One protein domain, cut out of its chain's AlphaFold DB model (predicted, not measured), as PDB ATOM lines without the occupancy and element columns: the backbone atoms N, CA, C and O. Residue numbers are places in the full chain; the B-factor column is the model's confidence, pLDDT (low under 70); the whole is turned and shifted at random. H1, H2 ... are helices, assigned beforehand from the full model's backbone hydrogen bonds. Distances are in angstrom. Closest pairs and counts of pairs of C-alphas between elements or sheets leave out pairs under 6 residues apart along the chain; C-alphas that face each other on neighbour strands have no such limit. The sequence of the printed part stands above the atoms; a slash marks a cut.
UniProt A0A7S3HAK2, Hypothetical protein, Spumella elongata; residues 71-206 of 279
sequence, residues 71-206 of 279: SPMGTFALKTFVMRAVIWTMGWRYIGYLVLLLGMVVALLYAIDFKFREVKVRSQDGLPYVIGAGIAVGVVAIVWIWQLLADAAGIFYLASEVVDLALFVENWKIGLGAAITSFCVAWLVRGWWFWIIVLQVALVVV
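What this domain is: This is residues 71 to 206 of the 279 residues of the protein "Hypothetical protein" of Spumella elongata (UniProt A0A7S3HAK2). The model is an open V of helices: one arm is a helical hairpin of H2 and H3, the other a group of H1, H4, H6 and H7, and the end of H3 meets H1 and H4 where the arms join. In the group, H1 runs alongside both H4 and H7, H6 crosses H4 steeply, and short H5 makes a corner with H6. The printed part has 136 residues with seven named helices, H1 to H7 in chain order, and no named strand; the class is all helix. The whole is loose, with a radius of gyration of the C-alphas of 18.2 A and spans of 55 by 38 by 30 A.

Where its parts are: H1, residues 71 to 90, begins at C-alpha 71 at (169.655, 144.268, 154.100) and is 28.0 A long from first to last C-alpha. H2, residues 93 to 111, is 26.6 A long and ends at C-alpha 111 at (179.693, 116.494, 120.231). H3, residues 127 to 145, is 26.7 A long, and H4, residues 147 to 162, is 23.4 A. H5, residues 165 to 170, is 8.8 A long, and H6, residues 172 to 189, is 24.9 A. H7, residues 193 to 206, is 19.7 A long and ends at C-alpha 206 at (178.595, 149.090, 164.336).

How they stand to each other: H1 touches H4 at a shallow tilt of 19 degrees, opposite ways, with the closest C-alphas, Met 83 and Gly 154, 6.6 A apart. With residues 73 to 81 alone, H1 touches H7 at a shallow tilt of 20 degrees, opposite ways; the closest C-alphas, Ala 77 and Gln 200, are 6.9 A apart. H1 and H3 only just touch, with 3 pairs of C-alphas within 8 A. H2 and H3 form a helical hairpin at a shallow tilt of 34.5 degrees, only just short of steep; the closest C-alphas, Gly 103 and Ala 133, are 5.5 A apart. With residues 139 to 143 alone, H3 touches H4 at a steep tilt of 53 degrees, the C-alphas of Val 143 and Ala 150 coming closest at 5.3 A. H4 touches H6 at a steep tilt of 57 degrees, opposite ways, with the closest C-alphas, Ala 152 and Phe 183, 4.6 A apart. H5 and H6 touch only at the corner, where the closest C-alphas, Phe 168 and Gly 175, are 4.3 A apart. H6 and H7 meet only through their link, and H2 is apart from H4, H5, H6 and H7. Every O i to N i+4 pair is within hydrogen-bond range in H1, H2, H3, H5, H6 and H7, and 11 of 12 are in H4.

The domain as a whole: The two C-alphas farthest apart, Ile 112 and Val 206, are 57.1 A apart. The link from H2 to H3, residues 112 to 126, is long; within it residues 115 to 116 pair antiparallel with residues 119 to 120. The other links are tight. Residues 169 to 174 stand free, of which 172 to 174 belong to H6. The printed part has no cut, its mean pLDDT is 90.6, and no printed residue is under 70.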
ATOM      1  N   SER A  71     169.946 145.226 155.171       88.62
ATOM      2  CA  SER A  71     169.655 144.268 154.100       88.62
ATOM      3  C   SER A  71     170.565 144.452 152.873       88.62
ATOM      4  O   SER A  71     171.229 143.479 152.491       88.62
ATOM      5  N   PRO A  72     170.722 145.661 152.288       87.62
ATOM      6  CA  PRO A  72     171.682 145.875 151.204       87.62
ATOM      7  C   PRO A  72     173.123 145.571 151.616       87.62
ATOM      8  O   PRO A  72     173.847 144.899 150.883       87.62
ATOM      9  N   MET A  73     173.535 145.999 152.814       86.56
ATOM     10  CA  MET A  73     174.899 145.784 153.308       86.56
ATOM     11  C   MET A  73     175.186 144.312 153.604       86.56
ATOM     12  O   MET A  73     176.257 143.814 153.267       86.56
ATOM     13  N   GLY A  74     174.220 143.603 154.188       86.44
ATOM     14  CA  GLY A  74     174.291 142.171 154.448       86.44
ATOM     15  C   GLY A  74     174.307 141.363 153.155       86.44
ATOM     16  O   GLY A  74     175.118 140.450 153.017       86.44
ATOM     17  N   THR A  75     173.489 141.741 152.171       89.31
ATOM     18  CA  THR A  75     173.489 141.117 150.839       89.31
ATOM     19  C   THR A  75     174.820 141.343 150.131       89.31
ATOM     20  O   THR A  75     175.387 140.403 149.576       89.31
ATOM     21  N   PHE A  76     175.355 142.565 150.187       88.44
ATOM     22  CA  PHE A  76     176.667 142.884 149.635       88.44
ATOM     23  C   PHE A  76     177.775 142.070 150.321       88.44
ATOM     24  O   PHE A  76     178.560 141.422 149.635       88.44
ATOM     25  N   ALA A  77     177.787 142.010 151.657       88.56
ATOM     26  CA  ALA A  77     178.747 141.218 152.424       88.56
ATOM     27  C   ALA A  77     178.672 139.723 152.118       88.56
ATOM     28  O   ALA A  77     179.700 139.081 151.894       88.56
ATOM     29  N   LEU A  78     177.459 139.177 152.039       89.69
ATOM     30  CA  LEU A  78     177.242 137.788 151.664       89.69
ATOM     31  C   LEU A  78     177.748 137.519 150.244       89.69
ATOM     32  O   LEU A  78     178.453 136.536 150.033       89.69
ATOM     33  N   LYS A  79     177.456 138.400 149.279       90.50
ATOM     34  CA  LYS A  79     177.962 138.281 147.904       90.50
ATOM     35  C   LYS A  79     179.487 138.345 147.854       90.50
ATOM     36  O   LYS A  79     180.088 137.507 147.189       90.50
ATOM     37  N   THR A  80     180.124 139.268 148.579       89.88
ATOM     38  CA  THR A  80     181.592 139.347 148.677       89.88
ATOM     39  C   THR A  80     182.176 138.063 149.266       89.88
ATOM     40  O   THR A  80     183.132 137.511 148.719       89.88
ATOM     41  N   PHE A  81     181.576 137.545 150.342       90.94
ATOM     42  CA  PHE A  81     182.001 136.299 150.971       90.94
ATOM     43  C   PHE A  81     181.847 135.097 150.031       90.94
ATOM     44  O   PHE A  81     182.795 134.333 149.861       90.94
ATOM     45  N   VAL A  82     180.690 134.951 149.378       91.88
ATOM     46  CA  VAL A  82     180.411 133.861 148.430       91.88
ATOM     47  C   VAL A  82     181.346 133.938 147.226       91.88
ATOM     48  O   VAL A  82     181.972 132.937 146.891       91.88
ATOM     49  N   MET A  83     181.508 135.114 146.614       92.00
ATOM     50  CA  MET A  83     182.455 135.330 145.513       92.00
ATOM     51  C   MET A  83     183.869 134.904 145.926       92.00
ATOM     52  O   MET A  83     184.525 134.150 145.201       92.00
ATOM     53  N   ARG A  84     184.322 135.299 147.123       90.50
ATOM     54  CA  ARG A  84     185.659 134.939 147.597       90.50
ATOM     55  C   ARG A  84     185.784 133.449 147.896       90.50
ATOM     56  O   ARG A  84     186.808 132.859 147.558       90.50
ATOM     57  N   ALA A  85     184.761 132.846 148.494       91.56
ATOM     58  CA  ALA A  85     184.708 131.414 148.748       91.56
ATOM     59  C   ALA A  85     184.771 130.620 147.436       91.56
ATOM     60  O   ALA A  85     185.521 129.655 147.363       91.56
ATOM     61  N   VAL A  86     184.070 131.062 146.386       90.62
ATOM     62  CA  VAL A  86     184.108 130.448 145.048       90.62
ATOM     63  C   VAL A  86     185.500 130.554 144.425       90.62
ATOM     64  O   VAL A  86     186.033 129.555 143.954       90.62
ATOM     65  N   ILE A  87     186.137 131.728 144.450       89.62
ATOM     66  CA  ILE A  87     187.505 131.873 143.915       89.62
ATOM     67  C   ILE A  87     188.491 131.007 144.703       89.62
ATOM     68  O   ILE A  87     189.373 130.376 144.121       89.62
ATOM     69  N   TRP A  88     188.339 130.954 146.025       91.44
ATOM     70  CA  TRP A  88     189.191 130.147 146.887       91.44
ATOM     71  C   TRP A  88     189.017 128.642 146.636       91.44
ATOM     72  O   TRP A  88     190.020 127.948 146.470       91.44
ATOM     73  N   THR A  89     187.780 128.144 146.526       89.88
ATOM     74  CA  THR A  89     187.514 126.730 146.215       89.88
ATOM     75  C   THR A  89     187.974 126.361 144.806       89.88
ATOM     76  O   THR A  89     188.567 125.299 144.630       89.88
ATOM     77  N   MET A  90     187.801 127.241 143.815       88.88
ATOM     78  CA  MET A  90     188.331 127.039 142.456       88.88
ATOM     79  C   MET A  90     189.866 127.073 142.406       88.88
ATOM     80  O   MET A  90     190.483 126.456 141.533       88.88
ATOM     81  N   GLY A  91     190.499 127.752 143.365       88.25
ATOM     82  CA  GLY A  91     191.945 127.727 143.564       88.25
ATOM     83  C   GLY A  91     192.484 126.361 144.009       88.25
ATOM     84  O   GLY A  91     193.671 126.084 143.823       88.25
ATOM     85  N   TRP A  92     191.645 125.470 144.555       93.69
ATOM     86  CA  TRP A  92     192.063 124.102 144.849       93.69
ATOM     87  C   TRP A  92     192.188 123.275 143.573       93.69
ATOM     88  O   TRP A  92     191.213 123.007 142.870       93.69
ATOM     89  N   ARG A  93     193.409 122.783 143.325       92.44
ATOM     90  CA  ARG A  93     193.754 122.001 142.127       92.44
ATOM     91  C   ARG A  93     192.795 120.835 141.877       92.44
ATOM     92  O   ARG A  93     192.336 120.667 140.755       92.44
ATOM     93  N   TYR A  94     192.445 120.070 142.914       93.38
ATOM     94  CA  TYR A  94     191.541 118.920 142.783       93.38
ATOM     95  C   TYR A  94     190.134 119.308 142.317       93.38
ATOM     96  O   TYR A  94     189.575 118.634 141.456       93.38
ATOM     97  N   ILE A  95     189.580 120.406 142.840       91.44
ATOM     98  CA  ILE A  95     188.255 120.885 142.433       91.44
ATOM     99  C   ILE A  95     188.300 121.364 140.985       91.44
ATOM    100  O   ILE A  95     187.444 120.974 140.193       91.44
ATOM    101  N   GLY A  96     189.319 122.138 140.605       90.31
ATOM    102  CA  GLY A  96     189.438 122.587 139.220       90.31
ATOM    103  C   GLY A  96     189.611 121.426 138.233       90.31
ATOM    104  O   GLY A  96     188.973 121.441 137.185       90.31
ATOM    105  N   TYR A  97     190.353 120.364 138.582       93.50
ATOM    106  CA  TYR A  97     190.416 119.158 137.742       93.50
ATOM    107  C   TYR A  97     189.054 118.472 137.583       93.50
ATOM    108  O   TYR A  97     188.724 118.051 136.476       93.50
ATOM    109  N   LEU A  98     188.246 118.389 138.647       94.12
ATOM    110  CA  LEU A  98     186.888 117.840 138.562       94.12
ATOM    111  C   LEU A  98     185.982 118.686 137.661       94.12
ATOM    112  O   LEU A  98     185.259 118.130 136.838       94.12
ATOM    113  N   VAL A  99     186.043 120.017 137.775       93.00
ATOM    114  CA  VAL A  99     185.258 120.934 136.928       93.00
ATOM    115  C   VAL A  99     185.687 120.834 135.464       93.00
ATOM    116  O   VAL A  99     184.829 120.761 134.586       93.00
ATOM    117  N   LEU A 100     186.993 120.767 135.188       93.44
ATOM    118  CA  LEU A 100     187.517 120.565 133.833       93.44
ATOM    119  C   LEU A 100     187.077 119.218 133.252       93.44
ATOM    120  O   LEU A 100     186.644 119.162 132.103       93.44
ATOM    121  N   LEU A 101     187.134 118.144 134.045       95.50
ATOM    122  CA  LEU A 101     186.665 116.823 133.632       95.50
ATOM    123  C   LEU A 101     185.166 116.845 133.321       95.50
ATOM    124  O   LEU A 101     184.753 116.337 132.280       95.50
ATOM    125  N   LEU A 102     184.354 117.477 134.170       94.69
ATOM    126  CA  LEU A 102     182.916 117.612 133.949       94.69
ATOM    127  C   LEU A 102     182.612 118.448 132.698       94.69
ATOM    128  O   LEU A 102     181.754 118.070 131.904       94.69
ATOM    129  N   GLY A 103     183.366 119.524 132.464       94.00
ATOM    130  CA  GLY A 103     183.288 120.316 131.238       94.00
ATOM    131  C   GLY A 103     183.632 119.512 129.983       94.00
ATOM    132  O   GLY A 103     182.910 119.591 128.990       94.00
ATOM    133  N   MET A 104     184.673 118.674 130.039       94.44
ATOM    134  CA  MET A 104     185.033 117.757 128.950       94.44
ATOM    135  C   MET A 104     183.938 116.717 128.690       94.44
ATOM    136  O   MET A 104     183.624 116.442 127.533       94.44
ATOM    137  N   VAL A 105     183.316 116.175 129.744       94.94
ATOM    138  CA  VAL A 105     182.173 115.258 129.617       94.94
ATOM    139  C   VAL A 105     180.994 115.957 128.939       94.94
ATOM    140  O   VAL A 105     180.427 115.403 128.001       94.94
ATOM    141  N   VAL A 106     180.653 117.186 129.341       93.38
ATOM    142  CA  VAL A 106     179.571 117.967 128.710       93.38
ATOM    143  C   VAL A 106     179.884 118.271 127.241       93.38
ATOM    144  O   VAL A 106     179.016 118.094 126.387       93.38
ATOM    145  N   ALA A 107     181.119 118.666 126.923       92.50
ATOM    146  CA  ALA A 107     181.547 118.920 125.549       92.50
ATOM    147  C   ALA A 107     181.465 117.656 124.675       92.50
ATOM    148  O   ALA A 107     181.020 117.721 123.529       92.50
ATOM    149  N   LEU A 108     181.833 116.498 125.227       94.31
ATOM    150  CA  LEU A 108     181.747 115.209 124.544       94.31
ATOM    151  C   LEU A 108     180.289 114.771 124.337       94.31
ATOM    152  O   LEU A 108     179.932 114.348 123.239       94.31
ATOM    153  N   LEU A 109     179.425 114.940 125.344       91.88
ATOM    154  CA  LEU A 109     177.982 114.690 125.217       91.88
ATOM    155  C   LEU A 109     177.336 115.588 124.152       91.88
ATOM    156  O   LEU A 109     176.473 115.124 123.403       91.88
ATOM    157  N   TYR A 110     177.776 116.847 124.057       91.00
ATOM    158  CA  TYR A 110     177.347 117.776 123.012       91.00
ATOM    159  C   TYR A 110     177.839 117.344 121.622       91.00
ATOM    160  O   TYR A 110     177.063 117.353 120.667       91.00
ATOM    161  N   ALA A 111     179.101 116.919 121.501       91.69
ATOM    162  CA  ALA A 111     179.693 116.494 120.231       91.69
ATOM    163  C   ALA A 111     179.058 115.211 119.667       91.69
ATOM    164  O   ALA A 111     178.891 115.096 118.453       91.69
ATOM    165  N   ILE A 112     178.684 114.267 120.536       93.38
ATOM    166  CA  ILE A 112     178.059 112.987 120.154       93.38
ATOM    167  C   ILE A 112     176.547 113.143 119.881       93.38
ATOM    168  O   ILE A 112     175.910 112.207 119.403       93.38
ATOM    169  N   ASP A 113     175.963 114.321 120.143       87.94
ATOM    170  CA  ASP A 113     174.511 114.558 120.111       87.94
ATOM    171  C   ASP A 113     173.750 113.516 120.954       87.94
ATOM    172  O   ASP A 113     172.782 112.883 120.518       87.94
ATOM    173  N   PHE A 114     174.246 113.287 122.177       87.44
ATOM    174  CA  PHE A 114     173.695 112.273 123.067       87.44
ATOM    175  C   PHE A 114     172.220 112.571 123.370       87.44
ATOM    176  O   PHE A 114     171.856 113.663 123.813       87.44
ATOM    177  N   LYS A 115     171.360 111.575 123.142       87.00
ATOM    178  CA  LYS A 115     169.939 111.631 123.492       87.00
ATOM    179  C   LYS A 115     169.710 110.914 124.807       87.00
ATOM    180  O   LYS A 115     169.849 109.693 124.869       87.00
ATOM    181  N   PHE A 116     169.291 111.652 125.830       82.69
ATOM    182  CA  PHE A 116     168.804 111.053 127.066       82.69
ATOM    183  C   PHE A 116     167.298 111.264 127.180       82.69
ATOM    184  O   PHE A 116     166.825 112.388 127.347       82.69
ATOM    185  N   ARG A 117     166.537 110.166 127.092       84.69
ATOM    186  CA  ARG A 117     165.066 110.182 127.026       84.69
ATOM    187  C   ARG A 117     164.578 111.056 125.857       84.69
ATOM    188  O   ARG A 117     164.843 110.720 124.708       84.69
ATOM    189  N   GLU A 118     163.898 112.162 126.146       80.62
ATOM    190  CA  GLU A 118     163.335 113.095 125.159       80.62
ATOM    191  C   GLU A 118     164.199 114.351 124.956       80.62
ATOM    192  O   GLU A 118     163.981 115.111 124.014       80.62
ATOM    193  N   VAL A 119     165.219 114.559 125.796       72.19
ATOM    194  CA  VAL A 119     166.066 115.753 125.743       72.19
ATOM    195  C   VAL A 119     167.261 115.480 124.834       72.19
ATOM    196  O   VAL A 119     168.117 114.638 125.126       72.19
ATOM    197  N   LYS A 120     167.328 116.197 123.707       81.81
ATOM    198  CA  LYS A 120     168.550 116.280 122.898       81.81
ATOM    199  C   LYS A 120     169.444 117.344 123.518       81.81
ATOM    200  O   LYS A 120     168.996 118.469 123.693       81.81
ATOM    201  N   VAL A 121     170.711 117.040 123.785       79.12
ATOM    202  CA  VAL A 121     171.659 118.033 124.337       79.12
ATOM    203  C   VAL A 121     171.836 119.240 123.400       79.12
ATOM    204  O   VAL A 121     172.112 120.348 123.847       79.12
ATOM    205  N   ARG A 122     171.607 119.049 122.095       83.38
ATOM    206  CA  ARG A 122     171.618 120.113 121.086       83.38
ATOM    207  C   ARG A 122     170.294 120.880 120.960       83.38
ATOM    208  O   ARG A 122     170.195 121.758 120.104       83.38
ATOM    209  N   SER A 123     169.273 120.540 121.753       88.69
ATOM    210  CA  SER A 123     168.025 121.305 121.791       88.69
ATOM    211  C   SER A 123     168.252 122.674 122.428       88.69
ATOM    212  O   SER A 123     169.242 122.915 123.125       88.69
ATOM    213  N   GLN A 124     167.301 123.578 122.201       89.25
ATOM    214  CA  GLN A 124     167.293 124.902 122.818       89.25
ATOM    215  C   GLN A 124     167.307 124.823 124.358       89.25
ATOM    216  O   GLN A 124     167.846 125.716 125.005       89.25
ATOM    217  N   ASP A 125     166.825 123.714 124.928       86.75
ATOM    218  CA  ASP A 125     166.824 123.452 126.372       86.75
ATOM    219  C   ASP A 125     168.193 123.002 126.903       86.75
ATOM    220  O   ASP A 125     168.505 123.209 128.075       86.75
ATOM    221  N   GLY A 126     169.028 122.383 126.059       84.75
ATOM    222  CA  GLY A 126     170.376 121.929 126.419       84.75
ATOM    223  C   GLY A 126     171.433 123.038 126.365       84.75
ATOM    224  O   GLY A 126     172.425 123.006 127.098       84.75
ATOM    225  N   LEU A 127     171.203 124.053 125.531       88.69
ATOM    226  CA  LEU A 127     172.140 125.147 125.266       88.69
ATOM    227  C   LEU A 127     172.557 125.944 126.525       88.69
ATOM    228  O   LEU A 127     173.758 126.183 126.677       88.69
ATOM    229  N   PRO A 128     171.661 126.286 127.476       90.62
ATOM    230  CA  PRO A 128     172.047 126.948 128.725       90.62
ATOM    231  C   PRO A 128     173.044 126.142 129.567       90.62
ATOM    232  O   PRO A 128     173.946 126.726 130.165       90.62
ATOM    233  N   TYR A 129     172.937 124.810 129.584       88.62
ATOM    234  CA  TYR A 129     173.854 123.949 130.340       88.62
ATOM    235  C   TYR A 129     175.240 123.889 129.700       88.62
ATOM    236  O   TYR A 129     176.245 123.919 130.409       88.62
ATOM    237  N   VAL A 130     175.308 123.849 128.366       90.62
ATOM    238  CA  VAL A 130     176.581 123.858 127.627       90.62
ATOM    239  C   VAL A 130     177.284 125.203 127.795       90.62
ATOM    240  O   VAL A 130     178.479 125.236 128.085       90.62
ATOM    241  N   ILE A 131     176.542 126.309 127.681       90.44
ATOM    242  CA  ILE A 131     177.069 127.655 127.937       90.44
ATOM    243  C   ILE A 131     177.537 127.768 129.390       90.44
ATOM    244  O   ILE A 131     178.657 128.208 129.630       90.44
ATOM    245  N   GLY A 132     176.730 127.314 130.353       88.88
ATOM    246  CA  GLY A 132     177.087 127.328 131.772       88.88
ATOM    247  C   GLY A 132     178.355 126.526 132.075       88.88
ATOM    248  O   GLY A 132     179.249 127.028 132.757       88.88
ATOM    249  N   ALA A 133     178.482 125.316 131.521       90.19
ATOM    250  CA  ALA A 133     179.683 124.494 131.656       90.19
ATOM    251  C   ALA A 133     180.908 125.154 131.001       90.19
ATOM    252  O   ALA A 133     181.986 125.168 131.593       90.19
ATOM    253  N   GLY A 134     180.740 125.749 129.816       91.56
ATOM    254  CA  GLY A 134     181.795 126.489 129.124       91.56
ATOM    255  C   GLY A 134     182.278 127.706 129.915       91.56
ATOM    256  O   GLY A 134     183.484 127.901 130.063       91.56
ATOM    257  N   ILE A 135     181.352 128.479 130.490       89.94
ATOM    258  CA  ILE A 135     181.672 129.604 131.377       89.94
ATOM    259  C   ILE A 135     182.426 129.099 132.607       89.94
ATOM    260  O   ILE A 135     183.481 129.642 132.923       89.94
ATOM    261  N   ALA A 136     181.946 128.039 133.265       88.56
ATOM    262  CA  ALA A 136     182.604 127.473 134.442       88.56
ATOM    263  C   ALA A 136     184.049 127.039 134.141       88.56
ATOM    264  O   ALA A 136     184.965 127.406 134.877       88.56
ATOM    265  N   VAL A 137     184.274 126.329 133.030       92.88
ATOM    266  CA  VAL A 137     185.617 125.946 132.560       92.88
ATOM    267  C   VAL A 137     186.483 127.177 132.281       92.88
ATOM    268  O   VAL A 137     187.636 127.223 132.714       92.88
ATOM    269  N   GLY A 138     185.930 128.188 131.607       91.19
ATOM    270  CA  GLY A 138     186.616 129.452 131.340       91.19
ATOM    271  C   GLY A 138     187.039 130.171 132.623       91.19
ATOM    272  O   GLY A 138     188.183 130.612 132.728       91.19
ATOM    273  N   VAL A 139     186.164 130.218 133.632       89.19
ATOM    274  CA  VAL A 139     186.478 130.802 134.943       89.19
ATOM    275  C   VAL A 139     187.605 130.034 135.630       89.19
ATOM    276  O   VAL A 139     188.547 130.665 136.101       89.19
ATOM    277  N   VAL A 140     187.571 128.695 135.648       92.62
ATOM    278  CA  VAL A 140     188.661 127.890 136.236       92.62
ATOM    279  C   VAL A 140     189.989 128.169 135.533       92.62
ATOM    280  O   VAL A 140     190.997 128.403 136.201       92.62
ATOM    281  N   ALA A 141     189.991 128.207 134.197       93.31
ATOM    282  CA  ALA A 141     191.189 128.508 133.420       93.31
ATOM    283  C   ALA A 141     191.743 129.906 133.746       93.31
ATOM    284  O   ALA A 141     192.942 130.046 133.992       93.31
ATOM    285  N   ILE A 142     190.880 130.925 133.825       92.88
ATOM    286  CA  ILE A 142     191.274 132.291 134.199       92.88
ATOM    287  C   ILE A 142     191.843 132.330 135.619       92.88
ATOM    288  O   ILE A 142     192.897 132.926 135.828       92.88
ATOM    289  N   VAL A 143     191.196 131.673 136.587       93.69
ATOM    290  CA  VAL A 143     191.663 131.618 137.984       93.69
ATOM    291  C   VAL A 143     193.054 130.986 138.075       93.69
ATOM    292  O   VAL A 143     193.893 131.467 138.839       93.69
ATOM    293  N   TRP A 144     193.319 129.935 137.295       93.31
ATOM    294  CA  TRP A 144     194.593 129.212 137.322       93.31
ATOM    295  C   TRP A 144     195.721 129.938 136.590       93.31
ATOM    296  O   TRP A 144     196.848 129.958 137.082       93.31
ATOM    297  N   ILE A 145     195.431 130.533 135.431       94.50
ATOM    298  CA  ILE A 145     196.426 131.260 134.632       94.50
ATOM    299  C   ILE A 145     196.727 132.613 135.277       94.50
ATOM    300  O   ILE A 145     197.884 133.020 135.374       94.50
ATOM    301  N   TRP A 146     195.684 133.318 135.721       94.44
ATOM    302  CA  TRP A 146     195.789 134.696 136.172       94.44
ATOM    303  C   TRP A 146     194.832 135.000 137.325       94.44
ATOM    304  O   TRP A 146     193.825 135.691 137.183       94.44
ATOM    305  N   GLN A 147     195.213 134.563 138.523       91.62
ATOM    306  CA  GLN A 147     194.433 134.777 139.747       91.62
ATOM    307  C   GLN A 147     194.042 136.251 139.990       91.62
ATOM    308  O   GLN A 147     192.945 136.529 140.461       91.62
ATOM    309  N   LEU A 148     194.910 137.203 139.626       93.25
ATOM    310  CA  LEU A 148     194.621 138.638 139.744       93.25
ATOM    311  C   LEU A 148     193.457 139.079 138.839       93.25
ATOM    312  O   LEU A 148     192.658 139.914 139.247       93.25
ATOM    313  N   LEU A 149     193.343 138.509 137.636       93.50
ATOM    314  CA  LEU A 149     192.239 138.799 136.724       93.50
ATOM    315  C   LEU A 149     190.916 138.252 137.271       93.50
ATOM    316  O   LEU A 149     189.892 138.917 137.151       93.50
ATOM    317  N   ALA A 150     190.936 137.083 137.918       92.69
ATOM    318  CA  ALA A 150     189.755 136.536 138.585       92.69
ATOM    319  C   ALA A 150     189.292 137.412 139.763       92.69
ATOM    320  O   ALA A 150     188.100 137.694 139.888       92.69
ATOM    321  N   ASP A 151     190.231 137.896 140.584       92.31
ATOM    322  CA  ASP A 151     189.924 138.840 141.663       92.31
ATOM    323  C   ASP A 151     189.351 140.156 141.091       92.31
ATOM    324  O   ASP A 151     188.328 140.641 141.572       92.31
ATOM    325  N   ALA A 152     189.937 140.694 140.014       94.38
ATOM    326  CA  ALA A 152     189.443 141.899 139.338       94.38
ATOM    327  C   ALA A 152     188.044 141.717 138.733       94.38
ATOM    328  O   ALA A 152     187.201 142.607 138.863       94.38
ATOM    329  N   ALA A 153     187.778 140.565 138.110       92.50
ATOM    330  CA  ALA A 153     186.474 140.234 137.543       92.50
ATOM    331  C   ALA A 153     185.397 140.141 138.629       92.50
ATOM    332  O   ALA A 153     184.292 140.647 138.444       92.50
ATOM    333  N   GLY A 154     185.710 139.556 139.785       90.88
ATOM    334  CA  GLY A 154     184.738 139.499 140.868       90.88
ATOM    335  C   GLY A 154     184.549 140.836 141.596       90.88
ATOM    336  O   GLY A 154     183.434 141.124 142.019       90.88
ATOM    337  N   ILE A 155     185.570 141.697 141.686       92.69
ATOM    338  CA  ILE A 155     185.384 143.081 142.165       92.69
ATOM    339  C   ILE A 155     184.530 143.880 141.181       92.69
ATOM    340  O   ILE A 155     183.644 144.618 141.601       92.69
ATOM    341  N   PHE A 156     184.756 143.705 139.878       93.50
ATOM    342  CA  PHE A 156     183.915 144.306 138.847       93.50
ATOM    343  C   PHE A 156     182.462 143.828 138.961       93.50
ATOM    344  O   PHE A 156     181.550 144.648 138.936       93.50
ATOM    345  N   TYR A 157     182.250 142.528 139.184       91.44
ATOM    346  CA  TYR A 157     180.925 141.965 139.440       91.44
ATOM    347  C   TYR A 157     180.258 142.605 140.670       91.44
ATOM    348  O   TYR A 157     179.120 143.061 140.586       91.44
ATOM    349  N   LEU A 158     180.978 142.736 141.788       91.06
ATOM    350  CA  LEU A 158     180.461 143.413 142.983       91.06
ATOM    351  C   LEU A 158     180.125 144.889 142.718       91.06
ATOM    352  O   LEU A 158     179.123 145.381 143.231       91.06
ATOM    353  N   ALA A 159     180.918 145.589 141.906       90.56
ATOM    354  CA  ALA A 159     180.625 146.963 141.502       90.56
ATOM    355  C   ALA A 159     179.375 147.046 140.608       90.56
ATOM    356  O   ALA A 159     178.567 147.955 140.791       90.56
ATOM    357  N   SER A 160     179.177 146.076 139.707       89.69
ATOM    358  CA  SER A 160     177.994 145.994 138.834       89.69
ATOM    359  C   SER A 160     176.684 145.652 139.537       89.69
ATOM    360  O   SER A 160     175.611 145.783 138.965       89.69
ATOM    361  N   GLU A 161     176.758 145.211 140.786       86.62
ATOM    362  CA  GLU A 161     175.574 145.011 141.622       86.62
ATOM    363  C   GLU A 161     175.171 146.303 142.343       86.62
ATOM    364  O   GLU A 161     174.005 146.490 142.678       86.62
ATOM    365  N   VAL A 162     176.130 147.201 142.591       86.94
ATOM    366  CA  VAL A 162     175.869 148.520 143.191       86.94
ATOM    367  C   VAL A 162     175.463 149.531 142.118       86.94
ATOM    368  O   VAL A 162     174.622 150.394 142.361       86.94
ATOM    369  N   VAL A 163     176.064 149.429 140.935       87.06
ATOM    370  CA  VAL A 163     175.798 150.279 139.775       87.06
ATOM    371  C   VAL A 163     175.207 149.401 138.688       87.06
ATOM    372  O   VAL A 163     175.868 148.463 138.262       87.06
ATOM    373  N   ASP A 164     173.990 149.711 138.243       87.19
ATOM    374  CA  ASP A 164     173.262 148.919 137.248       87.19
ATOM    375  C   ASP A 164     174.155 148.529 136.054       87.19
ATOM    376  O   ASP A 164     174.803 149.383 135.438       87.19
ATOM    377  N   LEU A 165     174.190 147.231 135.723       86.94
ATOM    378  CA  LEU A 165     174.994 146.680 134.630       86.94
ATOM    379  C   LEU A 165     174.696 147.395 133.303       86.94
ATOM    380  O   LEU A 165     175.603 147.586 132.487       86.94
ATOM    381  N   ALA A 166     173.447 147.833 133.111       89.19
ATOM    382  CA  ALA A 166     173.024 148.585 131.934       89.19
ATOM    383  C   ALA A 166     173.889 149.836 131.705       89.19
ATOM    384  O   ALA A 166     174.321 150.080 130.581       89.19
ATOM    385  N   LEU A 167     174.259 150.558 132.770       90.69
ATOM    386  CA  LEU A 167     175.087 151.764 132.668       90.69
ATOM    387  C   LEU A 167     176.489 151.469 132.121       90.69
ATOM    388  O   LEU A 167     177.052 152.282 131.382       90.69
ATOM    389  N   PHE A 168     177.060 150.309 132.450       88.31
ATOM    390  CA  PHE A 168     178.372 149.907 131.940       88.31
ATOM    391  C   PHE A 168     178.319 149.458 130.480       88.31
ATOM    392  O   PHE A 168     179.274 149.694 129.737       88.31
ATOM    393  N   VAL A 169     177.217 148.823 130.074       91.44
ATOM    394  CA  VAL A 169     177.014 148.350 128.699       91.44
ATOM    395  C   VAL A 169     176.703 149.518 127.765       91.44
ATOM    396  O   VAL A 169     177.280 149.607 126.683       91.44
ATOM    397  N   GLU A 170     175.844 150.445 128.193       95.38
ATOM    398  CA  GLU A 170     175.473 151.628 127.411       95.38
ATOM    399  C   GLU A 170     176.640 152.610 127.268       95.38
ATOM    400  O   GLU A 170     176.813 153.233 126.219       95.38
ATOM    401  N   ASN A 171     177.485 152.726 128.299       95.25
ATOM    402  CA  ASN A 171     178.641 153.609 128.282       95.25
ATOM    403  C   ASN A 171     179.947 152.835 128.473       95.25
ATOM    404  O   ASN A 171     180.521 152.777 129.565       95.25
ATOM    405  N   TRP A 172     180.474 152.311 127.365       94.38
ATOM    406  CA  TRP A 172     181.708 151.519 127.350       94.38
ATOM    407  C   TRP A 172     182.914 152.231 127.986       94.38
ATOM    408  O   TRP A 172     183.812 151.564 128.492       94.38
ATOM    409  N   LYS A 173     182.948 153.575 128.001       96.38
ATOM    410  CA  LYS A 173     184.016 154.343 128.666       96.38
ATOM    411  C   LYS A 173     183.938 154.208 130.184       96.38
ATOM    412  O   LYS A 173     184.970 154.041 130.831       96.38
ATOM    413  N   ILE A 174     182.724 154.254 130.737       93.62
ATOM    414  CA  ILE A 174     182.477 154.006 132.161       93.62
ATOM    415  C   ILE A 174     182.790 152.541 132.477       93.62
ATOM    416  O   ILE A 174     183.493 152.276 133.448       93.62
ATOM    417  N   GLY A 175     182.361 151.606 131.621       92.69
ATOM    418  CA  GLY A 175     182.690 150.181 131.742       92.69
ATOM    419  C   GLY A 175     184.197 149.911 131.780       92.69
ATOM    420  O   GLY A 175     184.687 149.251 132.695       92.69
ATOM    421  N   LEU A 176     184.955 150.484 130.841       94.56
ATOM    422  CA  LEU A 176     186.412 150.351 130.792       94.56
ATOM    423  C   LEU A 176     187.080 150.992 132.017       94.56
ATOM    424  O   LEU A 176     187.972 150.391 132.613       94.56
ATOM    425  N   GLY A 177     186.632 152.186 132.418       95.06
ATOM    426  CA  GLY A 177     187.124 152.856 133.620       95.06
ATOM    427  C   GLY A 177     186.897 152.018 134.879       95.06
ATOM    428  O   GLY A 177     187.812 151.860 135.690       95.06
ATOM    429  N   ALA A 178     185.716 151.414 135.013       93.69
ATOM    430  CA  ALA A 178     185.385 150.520 136.115       93.69
ATOM    431  C   ALA A 178     186.217 149.229 136.092       93.69
ATOM    432  O   ALA A 178     186.674 148.805 137.149       93.69
ATOM    433  N   ALA A 179     186.489 148.648 134.919       93.12
ATOM    434  CA  ALA A 179     187.341 147.464 134.786       93.12
ATOM    435  C   ALA A 179     188.814 147.741 135.148       93.12
ATOM    436  O   ALA A 179     189.464 146.936 135.814       93.12
ATOM    437  N   ILE A 180     189.354 148.899 134.753       96.19
ATOM    438  CA  ILE A 180     190.714 149.306 135.144       96.19
ATOM    439  C   ILE A 180     190.762 149.572 136.652       96.19
ATOM    440  O   ILE A 180     191.680 149.127 137.341       96.19
ATOM    441  N   THR A 181     189.750 150.260 137.180       95.12
ATOM    442  CA  THR A 181     189.663 150.561 138.611       95.12
ATOM    443  C   THR A 181     189.528 149.279 139.430       95.12
ATOM    444  O   THR A 181     190.239 149.124 140.419       95.12
ATOM    445  N   SER A 182     188.697 148.322 139.007       94.50
ATOM    446  CA  SER A 182     188.555 147.034 139.690       94.50
ATOM    447  C   SER A 182     189.856 146.236 139.670       94.50
ATOM    448  O   SER A 182     190.184 145.601 140.670       94.50
ATOM    449  N   PHE A 183     190.641 146.323 138.592       95.81
ATOM    450  CA  PHE A 183     191.966 145.713 138.520       95.81
ATOM    451  C   PHE A 183     192.957 146.353 139.503       95.81
ATOM    452  O   PHE A 183     193.638 145.641 140.244       95.81
ATOM    453  N   CYS A 184     192.998 147.687 139.578       95.56
ATOM    454  CA  CYS A 184     193.818 148.410 140.555       95.56
ATOM    455  C   CYS A 184     193.416 148.077 142.000       95.56
ATOM    456  O   CYS A 184     194.280 147.826 142.842       95.56
ATOM    457  N   VAL A 185     192.112 148.025 142.287       93.12
ATOM    458  CA  VAL A 185     191.598 147.652 143.612       93.12
ATOM    459  C   VAL A 185     191.935 146.195 143.928       93.12
ATOM    460  O   VAL A 185     192.438 145.927 145.013       93.12
ATOM    461  N   ALA A 186     191.748 145.259 142.992       92.88
ATOM    462  CA  ALA A 186     192.110 143.850 143.180       92.88
ATOM    463  C   ALA A 186     193.591 143.679 143.516       92.88
ATOM    464  O   ALA A 186     193.952 142.868 144.371       92.88
ATOM    465  N   TRP A 187     194.446 144.465 142.864       95.00
ATOM    466  CA  TRP A 187     195.875 144.472 143.133       95.00
ATOM    467  C   TRP A 187     196.200 144.993 144.539       95.00
ATOM    468  O   TRP A 187     196.932 144.322 145.265       95.00
ATOM    469  N   LEU A 188     195.610 146.117 144.958       92.56
ATOM    470  CA  LEU A 188     195.798 146.688 146.302       92.56
ATOM    471  C   LEU A 188     195.271 145.774 147.413       92.56
ATOM    472  O   LEU A 188     195.883 145.639 148.469       92.56
ATOM    473  N   VAL A 189     194.131 145.135 147.168       91.00
ATOM    474  CA  VAL A 189     193.441 144.264 148.124       91.00
ATOM    475  C   VAL A 189     194.099 142.879 148.223       91.00
ATOM    476  O   VAL A 189     193.788 142.080 149.116       91.00
ATOM    477  N   ARG A 190     195.053 142.563 147.342       88.12
ATOM    478  CA  ARG A 190     195.710 141.260 147.319       88.12
ATOM    479  C   ARG A 190     196.417 140.984 148.651       88.12
ATOM    480  O   ARG A 190     197.353 141.665 149.045       88.12
ATOM    481  N   GLY A 191     195.956 139.948 149.355       87.56
ATOM    482  CA  GLY A 191     196.455 139.570 150.686       87.56
ATOM    483  C   GLY A 191     195.765 140.278 151.860       87.56
ATOM    484  O   GLY A 191     195.928 139.855 152.998       87.56
ATOM    485  N   TRP A 192     194.933 141.286 151.594       92.12
ATOM    486  CA  TRP A 192     194.183 142.042 152.604       92.12
ATOM    487  C   TRP A 192     192.734 141.569 152.751       92.12
ATOM    488  O   TRP A 192     192.000 142.066 153.598       92.12
ATOM    489  N   TRP A 193     192.320 140.569 151.971       85.75
ATOM    490  CA  TRP A 193     190.964 140.017 151.993       85.75
ATOM    491  C   TRP A 193     190.469 139.629 153.389       85.75
ATOM    492  O   TRP A 193     189.308 139.867 153.706       85.75
ATOM    493  N   PHE A 194     191.343 139.080 154.236       87.69
ATOM    494  CA  PHE A 194     190.988 138.768 155.622       87.69
ATOM    495  C   PHE A 194     190.578 140.031 156.392       87.69
ATOM    496  O   PHE A 194     189.516 140.060 157.007       87.69
ATOM    497  N   TRP A 195     191.370 141.101 156.286       92.25
ATOM    498  CA  TRP A 195     191.079 142.384 156.926       92.25
ATOM    499  C   TRP A 195     189.814 143.039 156.385       92.25
ATOM    500  O   TRP A 195     189.073 143.629 157.160       92.25
ATOM    501  N   ILE A 196     189.526 142.896 155.091       88.31
ATOM    502  CA  ILE A 196     188.290 143.418 154.495       88.31
ATOM    503  C   ILE A 196     187.068 142.701 155.055       88.31
ATOM    504  O   ILE A 196     186.106 143.364 155.428       88.31
ATOM    505  N   ILE A 197     187.110 141.371 155.164       86.44
ATOM    506  CA  ILE A 197     186.005 140.602 155.750       86.44
ATOM    507  C   ILE A 197     185.817 140.993 157.220       86.44
ATOM    508  O   ILE A 197     184.692 141.257 157.639       86.44
ATOM    509  N   VAL A 198     186.903 141.095 157.996       88.56
ATOM    510  CA  VAL A 198     186.833 141.531 159.402       88.56
ATOM    511  C   VAL A 198     186.258 142.944 159.513       88.56
ATOM    512  O   VAL A 198     185.367 143.171 160.328       88.56
ATOM    513  N   LEU A 199     186.714 143.880 158.677       90.75
ATOM    514  CA  LEU A 199     186.214 145.254 158.654       90.75
ATOM    515  C   LEU A 199     184.734 145.301 158.271       90.75
ATOM    516  O   LEU A 199     183.975 146.046 158.878       90.75
ATOM    517  N   GLN A 200     184.305 144.479 157.317       87.62
ATOM    518  CA  GLN A 200     182.911 144.398 156.899       87.62
ATOM    519  C   GLN A 200     182.010 143.855 158.015       87.62
ATOM    520  O   GLN A 200     180.962 144.436 158.285       87.62
ATOM    521  N   VAL A 201     182.435 142.795 158.710       86.81
ATOM    522  CA  VAL A 201     181.719 142.268 159.883       86.81
ATOM    523  C   VAL A 201     181.672 143.313 160.999       86.81
ATOM    524  O   VAL A 201     180.606 143.554 161.561       86.81
ATOM    525  N   ALA A 202     182.792 143.980 161.283       92.25
ATOM    526  CA  ALA A 202     182.848 145.051 162.275       92.25
ATOM    527  C   ALA A 202     181.892 146.201 161.920       92.25
ATOM    528  O   ALA A 202     181.185 146.704 162.787       92.25
ATOM    529  N   LEU A 203     181.812 146.572 160.642       89.75
ATOM    530  CA  LEU A 203     180.925 147.622 160.155       89.75
ATOM    531  C   LEU A 203     179.448 147.229 160.316       89.75
ATOM    532  O   LEU A 203     178.662 148.036 160.805       89.75
ATOM    533  N   VAL A 204     179.078 145.980 160.005       87.00
ATOM    534  CA  VAL A 204     177.724 145.455 160.267       87.00
ATOM    535  C   VAL A 204     177.384 145.526 161.760       87.00
ATOM    536  O   VAL A 204     176.289 145.958 162.113       87.00
ATOM    537  N   VAL A 205     178.320 145.167 162.643       89.81
ATOM    538  CA  VAL A 205     178.128 145.266 164.102       89.81
ATOM    539  C   VAL A 205     177.936 146.719 164.544       89.81
ATOM    540  O   VAL A 205     177.025 146.999 165.320       89.81
ATOM    541  N   VAL A 206     178.738 147.655 164.031       92.62
ATOM    542  CA  VAL A 206     178.595 149.090 164.336       92.62
ATOM    543  C   VAL A 206     177.234 149.618 163.881       92.62
ATOM    544  O   VAL A 206     176.576 150.325 164.641       92.62
TER     545      VAL A 206